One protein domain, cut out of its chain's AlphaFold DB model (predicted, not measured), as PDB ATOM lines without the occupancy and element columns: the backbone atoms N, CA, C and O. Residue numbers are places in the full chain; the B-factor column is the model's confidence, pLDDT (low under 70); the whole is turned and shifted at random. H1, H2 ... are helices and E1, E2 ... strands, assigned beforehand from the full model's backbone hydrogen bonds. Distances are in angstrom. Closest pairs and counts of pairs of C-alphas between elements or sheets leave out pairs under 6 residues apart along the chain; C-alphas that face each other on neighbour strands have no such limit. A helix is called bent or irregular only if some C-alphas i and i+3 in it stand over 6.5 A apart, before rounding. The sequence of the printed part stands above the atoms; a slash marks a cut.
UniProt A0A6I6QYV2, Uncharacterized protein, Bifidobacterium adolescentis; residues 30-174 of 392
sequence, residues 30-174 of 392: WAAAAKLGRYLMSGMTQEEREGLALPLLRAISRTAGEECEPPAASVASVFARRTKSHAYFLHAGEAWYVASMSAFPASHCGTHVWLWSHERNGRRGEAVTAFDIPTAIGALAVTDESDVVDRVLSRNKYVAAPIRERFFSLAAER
ATOM      1  N   TRP A  30     -35.213  90.633  15.658       93.00
ATOM      2  CA  TRP A  30     -36.126  90.573  14.516       93.00
ATOM      3  C   TRP A  30     -35.666  91.470  13.365       93.00
ATOM      4  O   TRP A  30     -35.615  91.034  12.220       93.00
ATOM      5  N   ALA A  31     -35.332  92.734  13.647       93.19
ATOM      6  CA  ALA A  31     -34.971  93.675  12.593       93.19
ATOM      7  C   ALA A  31     -33.666  93.265  11.900       93.19
ATOM      8  O   ALA A  31     -33.544  93.446  10.687       93.19
ATOM      9  N   ALA A  32     -32.713  92.711  12.654       95.06
ATOM     10  CA  ALA A  32     -31.483  92.146  12.111       95.06
ATOM     11  C   ALA A  32     -31.776  90.945  11.195       95.06
ATOM     12  O   ALA A  32     -31.396  90.984  10.025       95.06
ATOM     13  N   ALA A  33     -32.533  89.950  11.671       94.88
ATOM     14  CA  ALA A  33     -32.931  88.788  10.873       94.88
ATOM     15  C   ALA A  33     -33.693  89.198   9.602       94.88
ATOM     16  O   ALA A  33     -33.313  88.829   8.495       94.88
ATOM     17  N   ALA A  34     -34.699  90.066   9.720       94.69
ATOM     18  CA  ALA A  34     -35.480  90.534   8.580       94.69
ATOM     19  C   ALA A  34     -34.622  91.256   7.521       94.69
ATOM     20  O   ALA A  34     -34.888  91.149   6.323       94.69
ATOM     21  N   LYS A  35     -33.607  92.027   7.944       95.38
ATOM     22  CA  LYS A  35     -32.649  92.666   7.026       95.38
ATOM     23  C   LYS A  35     -31.783  91.624   6.320       95.38
ATOM     24  O   LYS A  35     -31.640  91.728   5.104       95.38
ATOM     25  N   LEU A  36     -31.257  90.637   7.051       95.12
ATOM     26  CA  LEU A  36     -30.456  89.560   6.469       95.12
ATOM     27  C   LEU A  36     -31.259  88.747   5.459       95.12
ATOM     28  O   LEU A  36     -30.824  88.596   4.328       95.12
ATOM     29  N   GLY A  37     -32.452  88.273   5.819       94.19
ATOM     30  CA  GLY A  37     -33.230  87.448   4.900       94.19
ATOM     31  C   GLY A  37     -33.652  88.207   3.644       94.19
ATOM     32  O   GLY A  37     -33.518  87.678   2.549       94.19
ATOM     33  N   ARG A  38     -34.033  89.492   3.747       94.00
ATOM     34  CA  ARG A  38     -34.264  90.323   2.546       94.00
ATOM     35  C   ARG A  38     -33.021  90.455   1.669       94.00
ATOM     36  O   ARG A  38     -33.150  90.492   0.449       94.00
ATOM     37  N   TYR A  39     -31.844  90.563   2.280       94.19
ATOM     38  CA  TYR A  39     -30.579  90.580   1.559       94.19
ATOM     39  C   TYR A  39     -30.344  89.253   0.829       94.19
ATOM     40  O   TYR A  39     -30.178  89.270  -0.390       94.19
ATOM     41  N   LEU A  40     -30.447  88.121   1.527       92.44
ATOM     42  CA  LEU A  40     -30.259  86.785   0.955       92.44
ATOM     43  C   LEU A  40     -31.250  86.492  -0.183       92.44
ATOM     44  O   LEU A  40     -30.876  85.963  -1.222       92.44
ATOM     45  N   MET A  41     -32.501  86.930  -0.046       92.00
ATOM     46  CA  MET A  41     -33.541  86.749  -1.066       92.00
ATOM     47  C   MET A  41     -33.481  87.757  -2.221       92.00
ATOM     48  O   MET A  41     -34.275  87.679  -3.165       92.00
ATOM     49  N   SER A  42     -32.614  88.770  -2.146       92.06
ATOM     50  CA  SER A  42     -32.625  89.871  -3.118       92.06
ATOM     51  C   SER A  42     -32.298  89.394  -4.538       92.06
ATOM     52  O   SER A  42     -32.847  89.951  -5.489       92.06
ATOM     53  N   GLY A  43     -31.483  88.338  -4.652       88.62
ATOM     54  CA  GLY A  43     -31.138  87.600  -5.872       88.62
ATOM     55  C   GLY A  43     -32.314  86.969  -6.605       88.62
ATOM     56  O   GLY A  43     -32.353  86.968  -7.830       88.62
ATOM     57  N   MET A  44     -33.296  86.500  -5.841       89.56
ATOM     58  CA  MET A  44     -34.314  85.568  -6.310       89.56
ATOM     59  C   MET A  44     -35.362  86.206  -7.217       89.56
ATOM     60  O   MET A  44     -35.773  87.361  -7.020       89.56
ATOM     61  N   THR A  45     -35.844  85.399  -8.154       89.81
ATOM     62  CA  THR A  45     -37.088  85.582  -8.901       89.81
ATOM     63  C   THR A  45     -38.311  85.454  -7.984       89.81
ATOM     64  O   THR A  45     -38.200  85.142  -6.795       89.81
ATOM     65  N   GLN A  46     -39.499  85.749  -8.515       87.12
ATOM     66  CA  GLN A  46     -40.746  85.569  -7.771       87.12
ATOM     67  C   GLN A  46     -41.079  84.084  -7.555       87.12
ATOM     68  O   GLN A  46     -41.478  83.723  -6.456       87.12
ATOM     69  N   GLU A  47     -40.854  83.234  -8.554       88.12
ATOM     70  CA  GLU A  47     -41.126  81.794  -8.476       88.12
ATOM     71  C   GLU A  47     -40.255  81.109  -7.413       88.12
ATOM     72  O   GLU A  47     -40.771  80.432  -6.528       88.12
ATOM     73  N   GLU A  48     -38.943  81.374  -7.411       88.50
ATOM     74  CA  GLU A  48     -38.023  80.845  -6.386       88.50
ATOM     75  C   GLU A  48     -38.433  81.288  -4.979       88.50
ATOM     76  O   GLU A  48     -38.329  80.538  -4.015       88.50
ATOM     77  N   ARG A  49     -38.928  82.520  -4.862       87.69
ATOM     78  CA  ARG A  49     -39.423  83.101  -3.615       87.69
ATOM     79  C   ARG A  49     -40.677  82.408  -3.097       87.69
ATOM     80  O   ARG A  49     -40.781  82.188  -1.893       87.69
ATOM     81  N   GLU A  50     -41.622  82.107  -3.977       85.81
ATOM     82  CA  GLU A  50     -42.846  81.373  -3.644       85.81
ATOM     83  C   GLU A  50     -42.510  79.924  -3.254       85.81
ATOM     84  O   GLU A  50     -42.987  79.438  -2.228       85.81
ATOM     85  N   GLY A  51     -41.559  79.295  -3.955       87.88
ATOM     86  CA  GLY A  51     -41.054  77.952  -3.647       87.88
ATOM     87  C   GLY A  51     -40.374  77.790  -2.278       87.88
ATOM     88  O   GLY A  51     -40.199  76.663  -1.817       87.88
ATOM     89  N   LEU A  52     -40.017  78.880  -1.584       88.25
ATOM     90  CA  LEU A  52     -39.423  78.821  -0.238       88.25
ATOM     91  C   LEU A  52     -40.440  78.626   0.885       88.25
ATOM     92  O   LEU A  52     -40.049  78.245   1.991       88.25
ATOM     93  N   ALA A  53     -41.721  78.910   0.644       90.69
ATOM     94  CA  ALA A  53     -42.711  78.954   1.712       90.69
ATOM     95  C   ALA A  53     -42.880  77.599   2.415       90.69
ATOM     96  O   ALA A  53     -42.765  77.530   3.640       90.69
ATOM     97  N   LEU A  54     -43.077  76.520   1.653       90.88
ATOM     98  CA  LEU A  54     -43.260  75.178   2.205       90.88
ATOM     99  C   LEU A  54     -41.994  74.645   2.911       90.88
ATOM    100  O   LEU A  54     -42.118  74.212   4.059       90.88
ATOM    101  N   PRO A  55     -40.776  74.722   2.330       91.25
ATOM    102  CA  PRO A  55     -39.547  74.374   3.047       91.25
ATOM    103  C   PRO A  55     -39.373  75.124   4.373       91.25
ATOM    104  O   PRO A  55     -39.001  74.523   5.379       91.25
ATOM    105  N   LEU A  56     -39.689  76.424   4.410       91.44
ATOM    106  CA  LEU A  56     -39.623  77.215   5.642       91.44
ATOM    107  C   LEU A  56     -40.668  76.786   6.665       91.44
ATOM    108  O   LEU A  56     -40.344  76.646   7.844       91.44
ATOM    109  N   LEU A  57     -41.910  76.568   6.232       92.88
ATOM    110  CA  LEU A  57     -42.968  76.065   7.100       92.88
ATOM    111  C   LEU A  57     -42.553  74.732   7.722       92.88
ATOM    112  O   LEU A  57     -42.658  74.593   8.938       92.88
ATOM    113  N   ARG A  58     -42.003  73.799   6.937       92.56
ATOM    114  CA  ARG A  58     -41.468  72.513   7.419       92.56
ATOM    115  C   ARG A  58     -40.318  72.687   8.407       92.56
ATOM    116  O   ARG A  58     -40.332  72.056   9.459       92.56
ATOM    117  N   ALA A  59     -39.367  73.576   8.121       90.50
ATOM    118  CA  ALA A  59     -38.233  73.843   9.005       90.50
ATOM    119  C   ALA A  59     -38.673  74.411  10.369       90.50
ATOM    120  O   ALA A  59     -38.204  73.956  11.411       90.50
ATOM    121  N   ILE A  60     -39.605  75.371  10.375       91.25
ATOM    122  CA  ILE A  60     -40.105  76.002  11.607       91.25
ATOM    123  C   ILE A  60     -41.038  75.067  12.389       91.25
ATOM    124  O   ILE A  60     -40.961  74.998  13.614       91.25
ATOM    125  N   SER A  61     -41.910  74.332  11.699       91.19
ATOM    126  CA  SER A  61     -42.859  73.398  12.326       91.19
ATOM    127  C   SER A  61     -42.258  72.039  12.682       91.19
ATOM    128  O   SER A  61     -42.860  71.289  13.449       91.19
ATOM    129  N   ARG A  62     -41.073  71.722  12.143       89.94
ATOM    130  CA  ARG A  62     -40.366  70.445  12.317       89.94
ATOM    131  C   ARG A  62     -41.209  69.242  11.892       89.94
ATOM    132  O   ARG A  62     -41.227  68.212  12.561       89.94
ATOM    133  N   THR A  63     -41.909  69.376  10.768       89.00
ATOM    134  CA  THR A  63     -42.689  68.291  10.161       89.00
ATOM    135  C   THR A  63     -42.430  68.187   8.662       89.00
ATOM    136  O   THR A  63     -42.040  69.156   8.017       89.00
ATOM    137  N   ALA A  64     -42.706  67.012   8.099       89.06
ATOM    138  CA  ALA A  64     -42.744  66.767   6.658       89.06
ATOM    139  C   ALA A  64     -44.137  67.037   6.050       89.06
ATOM    140  O   ALA A  64     -44.443  66.553   4.965       89.06
ATOM    141  N   GLY A  65     -44.999  67.775   6.761       87.50
ATOM    142  CA  GLY A  65     -46.359  68.090   6.325       87.50
ATOM    143  C   GLY A  65     -46.412  68.803   4.972       87.50
ATOM    144  O   GLY A  65     -45.464  69.477   4.562       87.50
ATOM    145  N   GLU A  66     -47.528  68.639   4.274       91.06
ATOM    146  CA  GLU A  66     -47.841  69.380   3.053       91.06
ATOM    147  C   GLU A  66     -48.580  70.679   3.380       91.06
ATOM    148  O   GLU A  66     -49.135  70.842   4.472       91.06
ATOM    149  N   GLU A  67     -48.585  71.600   2.422       92.19
ATOM    150  CA  GLU A  67     -49.414  72.795   2.516       92.19
ATOM    151  C   GLU A  67     -50.902  72.420   2.531       92.19
ATOM    152  O   GLU A  67     -51.356  71.566   1.766       92.19
ATOM    153  N   CYS A  68     -51.672  73.044   3.423       91.75
ATOM    154  CA  CYS A  68     -53.100  72.777   3.543       91.75
ATOM    155  C   CYS A  68     -53.893  74.044   3.861       91.75
ATOM    156  O   CYS A  68     -53.569  74.777   4.792       91.75
ATOM    157  N   GLU A  69     -54.982  74.271   3.129       91.50
ATOM    158  CA  GLU A  69     -55.869  75.409   3.369       91.50
ATOM    159  C   GLU A  69     -56.610  75.268   4.711       91.50
ATOM    160  O   GLU A  69     -57.247  74.236   4.964       91.50
ATOM    161  N   PRO A  70     -56.568  76.288   5.585       91.25
ATOM    162  CA  PRO A  70     -57.265  76.237   6.855       91.25
ATOM    163  C   PRO A  70     -58.781  76.441   6.695       91.25
ATOM    164  O   PRO A  70     -59.230  77.167   5.801       91.25
ATOM    165  N   PRO A  71     -59.616  75.880   7.593       88.75
ATOM    166  CA  PRO A  71     -61.053  76.143   7.593       88.75
ATOM    167  C   PRO A  71     -61.339  77.645   7.690       88.75
ATOM    168  O   PRO A  71     -60.752  78.315   8.533       88.75
ATOM    169  N   ALA A  72     -62.295  78.175   6.921       85.38
ATOM    170  CA  ALA A  72     -62.533  79.624   6.807       85.38
ATOM    171  C   ALA A  72     -62.808  80.365   8.138       85.38
ATOM    172  O   ALA A  72     -62.604  81.580   8.218       85.38
ATOM    173  N   ALA A  73     -63.293  79.648   9.157       82.94
ATOM    174  CA  ALA A  73     -63.573  80.159  10.501       82.94
ATOM    175  C   ALA A  73     -62.425  79.934  11.510       82.94
ATOM    176  O   ALA A  73     -62.549  80.326  12.667       82.94
ATOM    177  N   SER A  74     -61.331  79.294  11.091       84.69
ATOM    178  CA  SER A  74     -60.173  78.999  11.935       84.69
ATOM    179  C   SER A  74     -59.383  80.253  12.293       84.69
ATOM    180  O   SER A  74     -59.446  81.295  11.623       84.69
ATOM    181  N   VAL A  75     -58.549  80.124  13.323       85.12
ATOM    182  CA  VAL A  75     -57.611  81.178  13.710       85.12
ATOM    183  C   VAL A  75     -56.612  81.473  12.592       85.12
ATOM    184  O   VAL A  75     -56.318  82.638  12.320       85.12
ATOM    185  N   ALA A  76     -56.127  80.447  11.893       88.06
ATOM    186  CA  ALA A  76     -55.181  80.605  10.793       88.06
ATOM    187  C   ALA A  76     -55.751  81.469   9.657       88.06
ATOM    188  O   ALA A  76     -55.082  82.395   9.191       88.06
ATOM    189  N   SER A  77     -57.021  81.266   9.286       88.75
ATOM    190  CA  SER A  77     -57.703  82.113   8.297       88.75
ATOM    191  C   SER A  77     -57.862  83.564   8.761       88.75
ATOM    192  O   SER A  77     -57.854  84.479   7.934       88.75
ATOM    193  N   VAL A  78     -57.985  83.819  10.068       88.12
ATOM    194  CA  VAL A  78     -57.988  85.191  10.607       88.12
ATOM    195  C   VAL A  78     -56.617  85.842  10.430       88.12
ATOM    196  O   VAL A  78     -56.554  86.997  10.007       88.12
ATOM    197  N   PHE A  79     -55.531  85.116  10.705       88.25
ATOM    198  CA  PHE A  79     -54.164  85.616  10.529       88.25
ATOM    199  C   PHE A  79     -53.834  85.872   9.056       88.25
ATOM    200  O   PHE A  79     -53.258  86.913   8.742       88.25
ATOM    201  N   ALA A  80     -54.289  85.009   8.146       87.25
ATOM    202  CA  ALA A  80     -54.152  85.201   6.701       87.25
ATOM    203  C   ALA A  80     -54.669  86.570   6.231       87.25
ATOM    204  O   ALA A  80     -54.015  87.273   5.467       87.25
ATOM    205  N   ARG A  81     -55.813  87.016   6.768       88.62
ATOM    206  CA  ARG A  81     -56.417  88.323   6.438       88.62
ATOM    207  C   ARG A  81     -55.628  89.522   6.975       88.62
ATOM    208  O   ARG A  81     -56.001  90.665   6.709       88.62
ATOM    209  N   ARG A  82     -54.582  89.299   7.779       87.12
ATOM    210  CA  ARG A  82     -53.731  90.353   8.357       87.12
ATOM    211  C   ARG A  82     -52.461  90.613   7.557       87.12
ATOM    212  O   ARG A  82     -51.758  91.570   7.878       87.12
ATOM    213  N   THR A  83     -52.174  89.812   6.535       85.81
ATOM    214  CA  THR A  83     -51.083  90.076   5.595       85.81
ATOM    215  C   THR A  83     -51.599  90.694   4.290       85.81
ATOM    216  O   THR A  83     -52.768  90.567   3.939       85.81
ATOM    217  N   LYS A  84     -50.723  91.426   3.593       85.62
ATOM    218  CA  LYS A  84     -50.998  92.051   2.288       85.62
ATOM    219  C   LYS A  84     -50.644  91.154   1.100       85.62
ATOM    220  O   LYS A  84     -50.982  91.500  -0.026       85.62
ATOM    221  N   SER A  85     -49.924  90.063   1.336       87.06
ATOM    222  CA  SER A  85     -49.564  89.078   0.312       87.06
ATOM    223  C   SER A  85     -50.271  87.760   0.575       87.06
ATOM    224  O   SER A  85     -50.849  87.570   1.643       87.06
ATOM    225  N   HIS A  86     -50.170  86.843  -0.384       90.44
ATOM    226  CA  HIS A  86     -50.568  85.459  -0.183       90.44
ATOM    227  C   HIS A  86     -49.929  84.889   1.096       90.44
ATOM    228  O   HIS A  86     -48.773  85.201   1.421       90.44
ATOM    229  N   ALA A  87     -50.731  84.132   1.840       93.44
ATOM    230  CA  ALA A  87     -50.334  83.450   3.056       93.44
ATOM    231  C   ALA A  87     -50.272  81.956   2.758       93.44
ATOM    232  O   ALA A  87     -51.157  81.444   2.084       93.44
ATOM    233  N   TYR A  88     -49.242  81.312   3.286       94.88
ATOM    234  CA  TYR A  88     -48.994  79.887   3.152       94.88
ATOM    235  C   TYR A  88     -49.246  79.211   4.487       94.88
ATOM    236  O   TYR A  88     -48.986  79.809   5.543       94.88
ATOM    237  N   PHE A  89     -49.718  77.971   4.448       95.62
ATOM    238  CA  PHE A  89     -50.234  77.299   5.636       95.62
ATOM    239  C   PHE A  89     -49.709  75.885   5.773       95.62
ATOM    240  O   PHE A  89     -49.663  75.124   4.815       95.62
ATOM    241  N   LEU A  90     -49.391  75.500   6.999       95.06
ATOM    242  CA  LEU A  90     -49.088  74.118   7.329       95.06
ATOM    243  C   LEU A  90     -49.644  73.815   8.718       95.06
ATOM    244  O   LEU A  90     -49.442  74.588   9.654       95.06
ATOM    245  N   HIS A  91     -50.357  72.703   8.851       93.06
ATOM    246  CA  HIS A  91     -50.870  72.241  10.135       93.06
ATOM    247  C   HIS A  91     -49.976  71.126  10.684       93.06
ATOM    248  O   HIS A  91     -49.775  70.104  10.027       93.06
ATOM    249  N   ALA A  92     -49.429  71.313  11.886       91.31
ATOM    250  CA  ALA A  92     -48.562  70.336  12.537       91.31
ATOM    251  C   ALA A  92     -48.925  70.181  14.015       91.31
ATOM    252  O   ALA A  92     -48.924  71.147  14.779       91.31
ATOM    253  N   GLY A  93     -49.218  68.944  14.425       86.19
ATOM    254  CA  GLY A  93     -49.726  68.663  15.766       86.19
ATOM    255  C   GLY A  93     -51.061  69.372  16.004       86.19
ATOM    256  O   GLY A  93     -52.015  69.138  15.273       86.19
ATOM    257  N   GLU A  94     -51.095  70.252  17.005       84.88
ATOM    258  CA  GLU A  94     -52.267  71.059  17.398       84.88
ATOM    259  C   GLU A  94     -52.094  72.550  17.026       84.88
ATOM    260  O   GLU A  94     -52.693  73.438  17.646       84.88
ATOM    261  N   ALA A  95     -51.197  72.848  16.076       90.69
ATOM    262  CA  ALA A  95     -50.831  74.206  15.703       90.69
ATOM    263  C   ALA A  95     -50.860  74.443  14.188       90.69
ATOM    264  O   ALA A  95     -50.385  73.632  13.390       90.69
ATOM    265  N   TRP A  96     -51.337  75.623  13.803       94.12
ATOM    266  CA  TRP A  96     -51.157  76.165  12.462       94.12
ATOM    267  C   TRP A  96     -49.896  77.004  12.371       94.12
ATOM    268  O   TRP A  96     -49.634  77.857  13.214       94.12
ATOM    269  N   TYR A  97     -49.175  76.844  11.274       94.88
ATOM    270  CA  TYR A  97     -48.058  77.685  10.891       94.88
ATOM    271  C   TYR A  97     -48.485  78.515   9.690       94.88
ATOM    272  O   TYR A  97     -48.970  77.970   8.700       94.88
ATOM    273  N   VAL A  98     -48.344  79.835   9.801       95.12
ATOM    274  CA  VAL A  98     -48.789  80.787   8.780       95.12
ATOM    275  C   VAL A  98     -47.614  81.657   8.359       95.12
ATOM    276  O   VAL A  98     -47.116  82.473   9.138       95.12
ATOM    277  N   ALA A  99     -47.178  81.505   7.114       94.88
ATOM    278  CA  ALA A  99     -46.053  82.245   6.558       94.88
ATOM    279  C   ALA A  99     -46.518  83.220   5.476       94.88
ATOM    280  O   ALA A  99     -47.500  82.987   4.779       94.88
ATOM    281  N   SER A 100     -45.820  84.342   5.317       93.94
ATOM    282  CA  SER A 100     -46.124  85.303   4.252       93.94
ATOM    283  C   SER A 100     -44.901  86.131   3.876       93.94
ATOM    284  O   SER A 100     -44.036  86.397   4.708       93.94
ATOM    285  N   MET A 101     -44.857  86.606   2.630       91.44
ATOM    286  CA  MET A 101     -43.818  87.532   2.167       91.44
ATOM    287  C   MET A 101     -43.929  88.931   2.768       91.44
ATOM    288  O   MET A 101     -42.920  89.585   3.034       91.44
ATOM    289  N   SER A 102     -45.153  89.406   2.984       88.12
ATOM    290  CA  SER A 102     -45.397  90.680   3.652       88.12
ATOM    291  C   SER A 102     -45.337  90.511   5.164       88.12
ATOM    292  O   SER A 102     -45.737  89.481   5.707       88.12
ATOM    293  N   ALA A 103     -44.884  91.564   5.845       82.00
ATOM    294  CA  ALA A 103     -44.836  91.595   7.298       82.00
ATOM    295  C   ALA A 103     -46.244  91.530   7.909       82.00
ATOM    296  O   ALA A 103     -47.115  92.335   7.567       82.00
ATOM    297  N   PHE A 104     -46.427  90.636   8.877       87.06
ATOM    298  CA  PHE A 104     -47.581  90.659   9.770       87.06
ATOM    299  C   PHE A 104     -47.494  91.846  10.748       87.06
ATOM    300  O   PHE A 104     -46.390  92.328  11.057       87.06
ATOM    301  N   PRO A 105     -48.634  92.324  11.286       87.69
ATOM    302  CA  PRO A 105     -48.629  93.197  12.453       87.69
ATOM    303  C   PRO A 105     -47.823  92.555  13.586       87.69
ATOM    304  O   PRO A 105     -47.966  91.363  13.832       87.69
ATOM    305  N   ALA A 106     -47.011  93.330  14.310       85.69
ATOM    306  CA  ALA A 106     -46.140  92.775  15.355       85.69
ATOM    307  C   ALA A 106     -46.913  91.997  16.440       85.69
ATOM    308  O   ALA A 106     -46.409  91.010  16.960       85.69
ATOM    309  N   SER A 107     -48.155  92.395  16.731       86.56
ATOM    310  CA  SER A 107     -49.051  91.696  17.663       86.56
ATOM    311  C   SER A 107     -49.540  90.329  17.178       86.56
ATOM    312  O   SER A 107     -50.156  89.614  17.955       86.56
ATOM    313  N   HIS A 108     -49.300  89.983  15.915       87.69
ATOM    314  CA  HIS A 108     -49.705  88.732  15.273       87.69
ATOM    315  C   HIS A 108     -48.485  87.909  14.841       87.69
ATOM    316  O   HIS A 108     -48.617  86.999  14.038       87.69
ATOM    317  N   CYS A 109     -47.285  88.238  15.318       90.56
ATOM    318  CA  CYS A 109     -46.091  87.450  15.039       90.56
ATOM    319  C   CYS A 109     -45.780  86.498  16.197       90.56
ATOM    320  O   CYS A 109     -46.082  86.803  17.352       90.56
ATOM    321  N   GLY A 110     -45.171  85.356  15.886       89.12
ATOM    322  CA  GLY A 110     -44.907  84.278  16.838       89.12
ATOM    323  C   GLY A 110     -46.138  83.432  17.141       89.12
ATOM    324  O   GLY A 110     -47.128  83.476  16.413       89.12
ATOM    325  N   THR A 111     -46.042  82.643  18.209       88.88
ATOM    326  CA  THR A 111     -47.079  81.693  18.622       88.88
ATOM    327  C   THR A 111     -48.145  82.365  19.482       88.88
ATOM    328  O   THR A 111     -47.848  82.941  20.529       88.88
ATOM    329  N   HIS A 112     -49.397  82.226  19.061       87.12
ATOM    330  CA  HIS A 112     -50.599  82.666  19.759       87.12
ATOM    331  C   HIS A 112     -51.462  81.449  20.060       87.12
ATOM    332  O   HIS A 112     -51.689  80.632  19.177       87.12
ATOM    333  N   VAL A 113     -51.959  81.324  21.289       84.94
ATOM    334  CA  VAL A 113     -52.892  80.251  21.661       84.94
ATOM    335  C   VAL A 113     -54.263  80.867  21.848       84.94
ATOM    336  O   VAL A 113     -54.455  81.692  22.744       84.94
ATOM    337  N   TRP A 114     -55.222  80.469  21.016       75.31
ATOM    338  CA  TRP A 114     -56.594  80.931  21.155       75.31
ATOM    339  C   TRP A 114     -57.419  79.876  21.885       75.31
ATOM    340  O   TRP A 114     -57.600  78.760  21.408       75.31
ATOM    341  N   LEU A 115     -57.899  80.238  23.073       72.38
ATOM    342  CA  LEU A 115     -58.772  79.408  23.895       72.38
ATOM    343  C   LEU A 115     -60.233  79.785  23.632       72.38
ATOM    344  O   LEU A 115     -60.612  80.944  23.817       72.38
ATOM    345  N   TRP A 116     -61.060  78.805  23.276       63.94
ATOM    346  CA  TRP A 116     -62.517  78.954  23.228       63.94
ATOM    347  C   TRP A 116     -63.109  78.412  24.541       63.94
ATOM    348  O   TRP A 116     -62.620  77.425  25.096       63.94
ATOM    349  N   SER A 117     -64.124  79.071  25.109       45.12
ATOM    350  CA  SER A 117     -64.666  78.699  26.423       45.12
ATOM    351  C   SER A 117     -65.660  77.529  26.373       45.12
ATOM    352  O   SER A 117     -66.658  77.604  25.663       45.12
ATOM    353  N   HIS A 118     -65.415  76.545  27.247       46.03
ATOM    354  CA  HIS A 118     -66.321  75.541  27.830       46.03
ATOM    355  C   HIS A 118     -67.206  74.700  26.891       46.03
ATOM    356  O   HIS A 118     -68.425  74.848  26.861       46.03
ATOM    357  N   GLU A 119     -66.615  73.660  26.298       46.88
ATOM    358  CA  GLU A 119     -67.327  72.380  26.195       46.88
ATOM    359  C   GLU A 119     -67.213  71.631  27.537       46.88
ATOM    360  O   GLU A 119     -66.239  71.802  28.277       46.88
ATOM    361  N   ARG A 120     -68.213  70.803  27.876       48.34
ATOM    362  CA  ARG A 120     -68.341  70.101  29.176       48.34
ATOM    363  C   ARG A 120     -67.124  69.243  29.583       48.34
ATOM    364  O   ARG A 120     -67.057  68.857  30.743       48.34
ATOM    365  N   ASN A 121     -66.165  69.001  28.683       52.91
ATOM    366  CA  ASN A 121     -65.035  68.086  28.879       52.91
ATOM    367  C   ASN A 121     -63.630  68.731  28.795       52.91
ATOM    368  O   ASN A 121     -62.643  68.002  28.773       52.91
ATOM    369  N   GLY A 122     -63.499  70.065  28.779       54.28
ATOM    370  CA  GLY A 122     -62.190  70.737  28.873       54.28
ATOM    371  C   GLY A 122     -62.016  71.937  27.938       54.28
ATOM    372  O   GLY A 122     -62.832  72.185  27.054       54.28
ATOM    373  N   ARG A 123     -60.946  72.715  28.154       55.53
ATOM    374  CA  ARG A 123     -60.555  73.828  27.272       55.53
ATOM    375  C   ARG A 123     -59.914  73.255  26.003       55.53
ATOM    376  O   ARG A 123     -58.836  72.680  26.095       55.53
ATOM    377  N   ARG A 124     -60.544  73.440  24.839       61.31
ATOM    378  CA  ARG A 124     -59.882  73.278  23.535       61.31
ATOM    379  C   ARG A 124     -59.282  74.619  23.122       61.31
ATOM    380  O   ARG A 124     -59.964  75.644  23.148       61.31
ATOM    381  N   GLY A 125     -57.996  74.608  22.794       70.94
ATOM    382  CA  GLY A 125     -57.288  75.757  22.250       70.94
ATOM    383  C   GLY A 125     -56.570  75.367  20.973       70.94
ATOM    384  O   GLY A 125     -56.058  74.259  20.890       70.94
ATOM    385  N   GLU A 126     -56.550  76.273  20.005       82.38
ATOM    386  CA  GLU A 126     -55.803  76.115  18.757       82.38
ATOM    387  C   GLU A 126     -54.623  77.091  18.792       82.38
ATOM    388  O   GLU A 126     -54.791  78.270  19.133       82.38
ATOM    389  N   ALA A 127     -53.419  76.595  18.509       89.88
ATOM    390  CA  ALA A 127     -52.227  77.427  18.439       89.88
ATOM    391  C   ALA A 127     -51.983  77.890  16.998       89.88
ATOM    392  O   ALA A 127     -52.191  77.138  16.051       89.88
ATOM    393  N   VAL A 128     -51.521  79.126  16.824       91.75
ATOM    394  CA  VAL A 128     -51.098  79.662  15.529       91.75
ATOM    395  C   VAL A 128     -49.752  80.347  15.666       91.75
ATOM    396  O   VAL A 128     -49.613  81.293  16.439       91.75
ATOM    397  N   THR A 129     -48.774  79.903  14.887       93.31
ATOM    398  CA  THR A 129     -47.454  80.515  14.768       93.31
ATOM    399  C   THR A 129     -47.363  81.241  13.437       93.31
ATOM    400  O   THR A 129     -47.298  80.616  12.381       93.31
ATOM    401  N   ALA A 130     -47.353  82.571  13.478       94.12
ATOM    402  CA  ALA A 130     -47.294  83.391  12.274       94.12
ATOM    403  C   ALA A 130     -45.977  84.163  12.162       94.12
ATOM    404  O   ALA A 130     -45.496  84.755  13.132       94.12
ATOM    405  N   PHE A 131     -45.386  84.172  10.971       94.19
ATOM    406  CA  PHE A 131     -44.094  84.807  10.728       94.19
ATOM    407  C   PHE A 131     -43.934  85.266   9.282       94.19
ATOM    408  O   PHE A 131     -44.509  84.706   8.352       94.19
ATOM    409  N   ASP A 132     -43.126  86.303   9.078       93.19
ATOM    410  CA  ASP A 132     -42.755  86.720   7.734       93.19
ATOM    411  C   ASP A 132     -41.559  85.910   7.211       93.19
ATOM    412  O   ASP A 132     -40.575  85.688   7.920       93.19
ATOM    413  N   ILE A 133     -41.656  85.482   5.951       93.88
ATOM    414  CA  ILE A 133     -40.667  84.645   5.259       93.88
ATOM    415  C   ILE A 133     -39.255  85.255   5.324       93.88
ATOM    416  O   ILE A 133     -38.328  84.536   5.703       93.88
ATOM    417  N   PRO A 134     -39.044  86.565   5.055       93.81
ATOM    418  CA  PRO A 134     -37.710  87.151   5.151       93.81
ATOM    419  C   PRO A 134     -37.114  87.074   6.560       93.81
ATOM    420  O   PRO A 134     -35.918  86.839   6.709       93.81
ATOM    421  N   THR A 135     -37.913  87.256   7.610       94.62
ATOM    422  CA  THR A 135     -37.410  87.098   8.981       94.62
ATOM    423  C   THR A 135     -37.033  85.653   9.270       94.62
ATOM    424  O   THR A 135     -35.965  85.437   9.835       94.62
ATOM    425  N   ALA A 136     -37.854  84.679   8.872       94.31
ATOM    426  CA  ALA A 136     -37.545  83.266   9.085       94.31
ATOM    427  C   ALA A 136     -36.259  82.843   8.373       94.31
ATOM    428  O   ALA A 136     -35.394  82.246   9.008       94.31
ATOM    429  N   ILE A 137     -36.073  83.251   7.115       94.00
ATOM    430  CA  ILE A 137     -34.826  83.008   6.377       94.00
ATOM    431  C   ILE A 137     -33.637  83.618   7.112       94.00
ATOM    432  O   ILE A 137     -32.639  82.946   7.329       94.00
ATOM    433  N   GLY A 138     -33.729  84.883   7.531       94.44
ATOM    434  CA  GLY A 138     -32.625  85.530   8.235       94.44
ATOM    435  C   GLY A 138     -32.346  84.953   9.624       94.44
ATOM    436  O   GLY A 138     -31.202  84.974  10.060       94.44
ATOM    437  N   ALA A 139     -33.362  84.444  10.323       94.69
ATOM    438  CA  ALA A 139     -33.196  83.782  11.612       94.69
ATOM    439  C   ALA A 139     -32.496  82.429  11.438       94.69
ATOM    440  O   ALA A 139     -31.480  82.186  12.084       94.69
ATOM    441  N   LEU A 140     -32.989  81.609  10.505       93.75
ATOM    442  CA  LEU A 140     -32.424  80.299  10.181       93.75
ATOM    443  C   LEU A 140     -31.033  80.404   9.548       93.75
ATOM    444  O   LEU A 140     -30.215  79.521   9.751       93.75
ATOM    445  N   ALA A 141     -30.726  81.508   8.858       91.81
ATOM    446  CA  ALA A 141     -29.377  81.826   8.381       91.81
ATOM    447  C   ALA A 141     -28.366  82.063   9.521       91.81
ATOM    448  O   ALA A 141     -27.157  81.961   9.306       91.81
ATOM    449  N   VAL A 142     -28.850  82.430  10.712       93.50
ATOM    450  CA  VAL A 142     -28.030  82.722  11.895       93.50
ATOM    451  C   VAL A 142     -27.945  81.519  12.831       93.50
ATOM    452  O   VAL A 142     -26.883  81.288  13.404       93.50
ATOM    453  N   THR A 143     -29.046  80.790  13.035       91.75
ATOM    454  CA  THR A 143     -29.112  79.688  14.003       91.75
ATOM    455  C   THR A 143     -30.283  78.738  13.743       91.75
ATOM    456  O   THR A 143     -31.331  79.156  13.252       91.75
ATOM    457  N   ASP A 144     -30.116  77.476  14.128       89.94
ATOM    458  CA  ASP A 144     -31.142  76.428  14.178       89.94
ATOM    459  C   ASP A 144     -31.722  76.222  15.599       89.94
ATOM    460  O   ASP A 144     -32.655  75.435  15.795       89.94
ATOM    461  N   GLU A 145     -31.215  76.964  16.594       91.25
ATOM    462  CA  GLU A 145     -31.694  76.959  17.981       91.25
ATOM    463  C   GLU A 145     -33.159  77.448  18.039       91.25
ATOM    464  O   GLU A 145     -33.437  78.645  17.918       91.25
ATOM    465  N   SER A 146     -34.120  76.529  18.220       88.69
ATOM    466  CA  SER A 146     -35.566  76.838  18.152       88.69
ATOM    467  C   SER A 146     -36.003  77.940  19.100       88.69
ATOM    468  O   SER A 146     -36.805  78.785  18.724       88.69
ATOM    469  N   ASP A 147     -35.491  77.949  20.327       89.44
ATOM    470  CA  ASP A 147     -35.858  78.954  21.319       89.44
ATOM    471  C   ASP A 147     -35.389  80.355  20.902       89.44
ATOM    472  O   ASP A 147     -36.089  81.340  21.147       89.44
ATOM    473  N   VAL A 148     -34.249  80.458  20.213       90.69
ATOM    474  CA  VAL A 148     -33.777  81.712  19.622       90.69
ATOM    475  C   VAL A 148     -34.633  82.086  18.412       90.69
ATOM    476  O   VAL A 148     -35.115  83.222  18.343       90.69
ATOM    477  N   VAL A 149     -34.867  81.148  17.488       92.44
ATOM    478  CA  VAL A 149     -35.671  81.374  16.276       92.44
ATOM    479  C   VAL A 149     -37.084  81.830  16.638       92.44
ATOM    480  O   VAL A 149     -37.506  82.898  16.199       92.44
ATOM    481  N   ASP A 150     -37.782  81.121  17.523       91.06
ATOM    482  CA  ASP A 150     -39.139  81.458  17.967       91.06
ATOM    483  C   ASP A 150     -39.210  82.869  18.563       91.06
ATOM    484  O   ASP A 150     -40.154  83.632  18.319       91.06
ATOM    485  N   ARG A 151     -38.183  83.272  19.320       91.44
ATOM    486  CA  ARG A 151     -38.102  84.625  19.889       91.44
ATOM    487  C   ARG A 151     -37.882  85.681  18.820       91.44
ATOM    488  O   ARG A 151     -38.526  86.730  18.895       91.44
ATOM    489  N   VAL A 152     -37.044  85.416  17.821       92.56
ATOM    490  CA  VAL A 152     -36.863  86.300  16.659       92.56
ATOM    491  C   VAL A 152     -38.180  86.449  15.892       92.56
ATOM    492  O   VAL A 152     -38.598  87.577  15.609       92.56
ATOM    493  N   LEU A 153     -38.870  85.336  15.626       92.81
ATOM    494  CA  LEU A 153     -40.140  85.308  14.897       92.81
ATOM    495  C   LEU A 153     -41.281  85.981  15.660       92.81
ATOM    496  O   LEU A 153     -42.142  86.590  15.036       92.81
ATOM    497  N   SER A 154     -41.265  85.962  16.995       89.62
ATOM    498  CA  SER A 154     -42.290  86.624  17.816       89.62
ATOM    499  C   SER A 154     -42.323  88.149  17.693       89.62
ATOM    500  O   SER A 154     -43.290  88.780  18.114       89.62
ATOM    501  N   ARG A 155     -41.258  88.770  17.161       87.56
ATOM    502  CA  ARG A 155     -41.073  90.236  17.118       87.56
ATOM    503  C   ARG A 155     -41.230  90.919  18.475       87.56
ATOM    504  O   ARG A 155     -41.458  92.131  18.532       87.56
ATOM    505  N   ASN A 156     -41.098  90.171  19.569       79.81
ATOM    506  CA  ASN A 156     -41.233  90.728  20.898       79.81
ATOM    507  C   ASN A 156     -40.134  91.776  21.113       79.81
ATOM    508  O   ASN A 156     -38.946  91.510  20.930       79.81
ATOM    509  N   LYS A 157     -40.540  92.986  21.503       69.00
ATOM    510  CA  LYS A 157     -39.614  94.084  21.796       69.00
ATOM    511  C   LYS A 157     -38.676  93.733  22.956       69.00
ATOM    512  O   LYS A 157     -37.542  94.203  22.984       69.00
ATOM    513  N   TYR A 158     -39.144  92.899  23.882       69.94
ATOM    514  CA  TYR A 158     -38.430  92.484  25.082       69.94
ATOM    515  C   TYR A 158     -37.997  91.024  24.947       69.94
ATOM    516  O   TYR A 158     -38.614  90.111  25.493       69.94
ATOM    517  N   VAL A 159     -36.929  90.799  24.183       78.50
ATOM    518  CA  VAL A 159     -36.219  89.515  24.192       78.50
ATOM    519  C   VAL A 159     -35.306  89.489  25.414       78.50
ATOM    520  O   VAL A 159     -34.597  90.464  25.670       78.50
ATOM    521  N   ALA A 160     -35.331  88.390  26.173       84.25
ATOM    522  CA  ALA A 160     -34.468  88.217  27.337       84.25
ATOM    523  C   ALA A 160     -32.994  88.442  26.956       84.25
ATOM    524  O   ALA A 160     -32.552  87.972  25.905       84.25
ATOM    525  N   ALA A 161     -32.244  89.146  27.811       88.06
ATOM    526  CA  ALA A 161     -30.861  89.533  27.526       88.06
ATOM    527  C   ALA A 161     -29.973  88.354  27.066       88.06
ATOM    528  O   ALA A 161     -29.325  88.515  26.032       88.06
ATOM    529  N   PRO A 162     -30.031  87.152  27.684       92.00
ATOM    530  CA  PRO A 162     -29.223  86.015  27.236       92.00
ATOM    531  C   PRO A 162     -29.519  85.567  25.797       92.00
ATOM    532  O   PRO A 162     -28.597  85.353  25.015       92.00
ATOM    533  N   ILE A 163     -30.797  85.490  25.406       91.06
ATOM    534  CA  ILE A 163     -31.204  85.094  24.042       91.06
ATOM    535  C   ILE A 163     -30.759  86.153  23.032       91.06
ATOM    536  O   ILE A 163     -30.280  85.841  21.943       91.06
ATOM    537  N   ARG A 164     -30.890  87.430  23.402       93.19
ATOM    538  CA  ARG A 164     -30.457  88.548  22.564       93.19
ATOM    539  C   ARG A 164     -28.944  88.523  22.334       93.19
ATOM    540  O   ARG A 164     -28.502  88.693  21.201       93.19
ATOM    541  N   GLU A 165     -28.160  88.343  23.392       93.81
ATOM    542  CA  GLU A 165     -26.699  88.246  23.314       93.81
ATOM    543  C   GLU A 165     -26.268  87.041  22.481       93.81
ATOM    544  O   GLU A 165     -25.433  87.191  21.586       93.81
ATOM    545  N   ARG A 166     -26.910  85.886  22.698       94.62
ATOM    546  CA  ARG A 166     -26.684  84.668  21.918       94.62
ATOM    547  C   ARG A 166     -26.923  84.902  20.430       94.62
ATOM    548  O   ARG A 166     -26.020  84.666  19.629       94.62
ATOM    549  N   PHE A 167     -28.084  85.453  20.066       95.06
ATOM    550  CA  PHE A 167     -28.408  85.774  18.676       95.06
ATOM    551  C   PHE A 167     -27.376  86.717  18.054       95.06
ATOM    552  O   PHE A 167     -26.872  86.439  16.973       95.06
ATOM    553  N   PHE A 168     -27.027  87.825  18.717       96.25
ATOM    554  CA  PHE A 168     -26.085  88.787  18.137       96.25
ATOM    555  C   PHE A 168     -24.646  88.271  18.066       96.25
ATOM    556  O   PHE A 168     -23.887  88.763  17.234       96.25
ATOM    557  N   SER A 169     -24.265  87.306  18.906       94.75
ATOM    558  CA  SER A 169     -22.986  86.607  18.771       94.75
ATOM    559  C   SER A 169     -22.960  85.762  17.497       94.75
ATOM    560  O   SER A 169     -22.041  85.899  16.696       94.75
ATOM    561  N   LEU A 170     -23.993  84.945  17.271       94.69
ATOM    562  CA  LEU A 170     -24.110  84.109  16.070       94.69
ATOM    563  C   LEU A 170     -24.280  84.962  14.803       94.69
ATOM    564  O   LEU A 170     -23.662  84.702  13.774       94.69
ATOM    565  N   ALA A 171     -25.062  86.041  14.890       95.31
ATOM    566  CA  ALA A 171     -25.266  86.961  13.781       95.31
ATOM    567  C   ALA A 171     -23.967  87.669  13.385       95.31
ATOM    568  O   ALA A 171     -23.748  87.879  12.199       95.31
ATOM    569  N   ALA A 172     -23.098  88.017  14.341       94.88
ATOM    570  CA  ALA A 172     -21.801  88.611  14.026       94.88
ATOM    571  C   ALA A 172     -20.929  87.656  13.194       94.88
ATOM    572  O   ALA A 172     -20.364  88.079  12.190       94.88
ATOM    573  N   GLU A 173     -20.891  86.370  13.555       92.31
ATOM    574  CA  GLU A 173     -20.184  85.344  12.777       92.31
ATOM    575  C   GLU A 173     -20.774  85.193  11.372       92.31
ATOM    576  O   GLU A 173     -20.041  85.243  10.382       92.31
ATOM    577  N   ARG A 174     -22.106  85.094  11.258       92.88
ATOM    578  CA  ARG A 174     -22.770  84.999   9.951       92.88
ATOM    579  C   ARG A 174     -22.487  86.216   9.073       92.88
ATOM    580  O   ARG A 174     -22.273  86.071   7.874       92.88
TER     581      ARG A 174
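What this domain is: This is residues 30 to 174 of the 392 residues of an uncharacterized protein of Bifidobacterium adolescentis (UniProt A0A6I6QYV2). A strongly twisted sheet of four strands has H3 over one face and H4 over the other; at one end of it H1 and H6 pack on H5, and H7 lies farther out. The link of the E3 and E4 hairpin draws out the opposite end, and residues 42 to 48, of which 46 to 48 belong to H2, stick out. The 145 printed residues hold seven named helices and four named strands, in the order H1 H2 H3 H4 E1 E2 E3 E4 H5 H6 H7, of mixed class. The mixed sheet runs E1 E2 E4 E3. The whole is compact, with a radius of gyration of the C-alphas of 15.5 A and spans of 53 by 38 by 27 A.

How they stand to each other: Start with E1, residues 87 to 92, and E2, residues 95 to 100, an antiparallel hairpin where N 90 and O 97 are 3.0 A apart, within hydrogen-bond range. E4, residues 125 to 132, is parallel to E2, with N 98 and O 129 at 2.9 A. E3, residues 110 to 115, makes an antiparallel hairpin with E4, with N 112 and O 128 at 2.8 A. H3, residues 53 to 61, lies over E1 and E2 at a height over the sheet of 8.3 A; the C-alphas of Leu 57 and Leu 90 are its closest to E1, 6.4 A. On the opposite face is H4, residues 75 to 80, at a height of 7.1 A, its Ala 76 closest to Trp 96 of E2, 6.2 A between C-alphas. H5, residues 133 to 140, only grazes the sheet and is the hub, touching three helices. Among them H1, residues 30 to 43, comes closest at Gly 37 and Gly 138, 3.9 A between C-alphas, about perpendicular, only just, at 73 degrees. H6, residues 146 to 153, forms a helical hairpin with H5; their closest C-alphas, of Ala 139 and Val 149, are 5.8 A apart. H7, residues 161 to 174, is close to H6 but not clearly touching, and near H1. H2, residues 46 to 50, touches no helix. In H2 to H7 every O i to N i+4 pair is within hydrogen-bond range; in H1, 9 of 10 are.

Where its parts are: Find C-alpha 30 at (-36.126, 90.573, 14.516); from there H1 runs 21.2 A, only just irregular, with C-alphas 40 and 43 6.9 A apart. E4 spans 23.3 A from C-alpha 125 at (-57.288, 75.757, 22.250). H7 spans 19.9 A and ends at C-alpha 174, (-22.770, 84.999, 9.951).

The domain as a whole: The C-alphas of Gly 43 and Arg 120 are the two farthest apart, 54.0 A. The printed part has no cut, and the link from H3 to H4 is long. Look for pLDDT under 70 at residues 116 to 124 and 157 to 158.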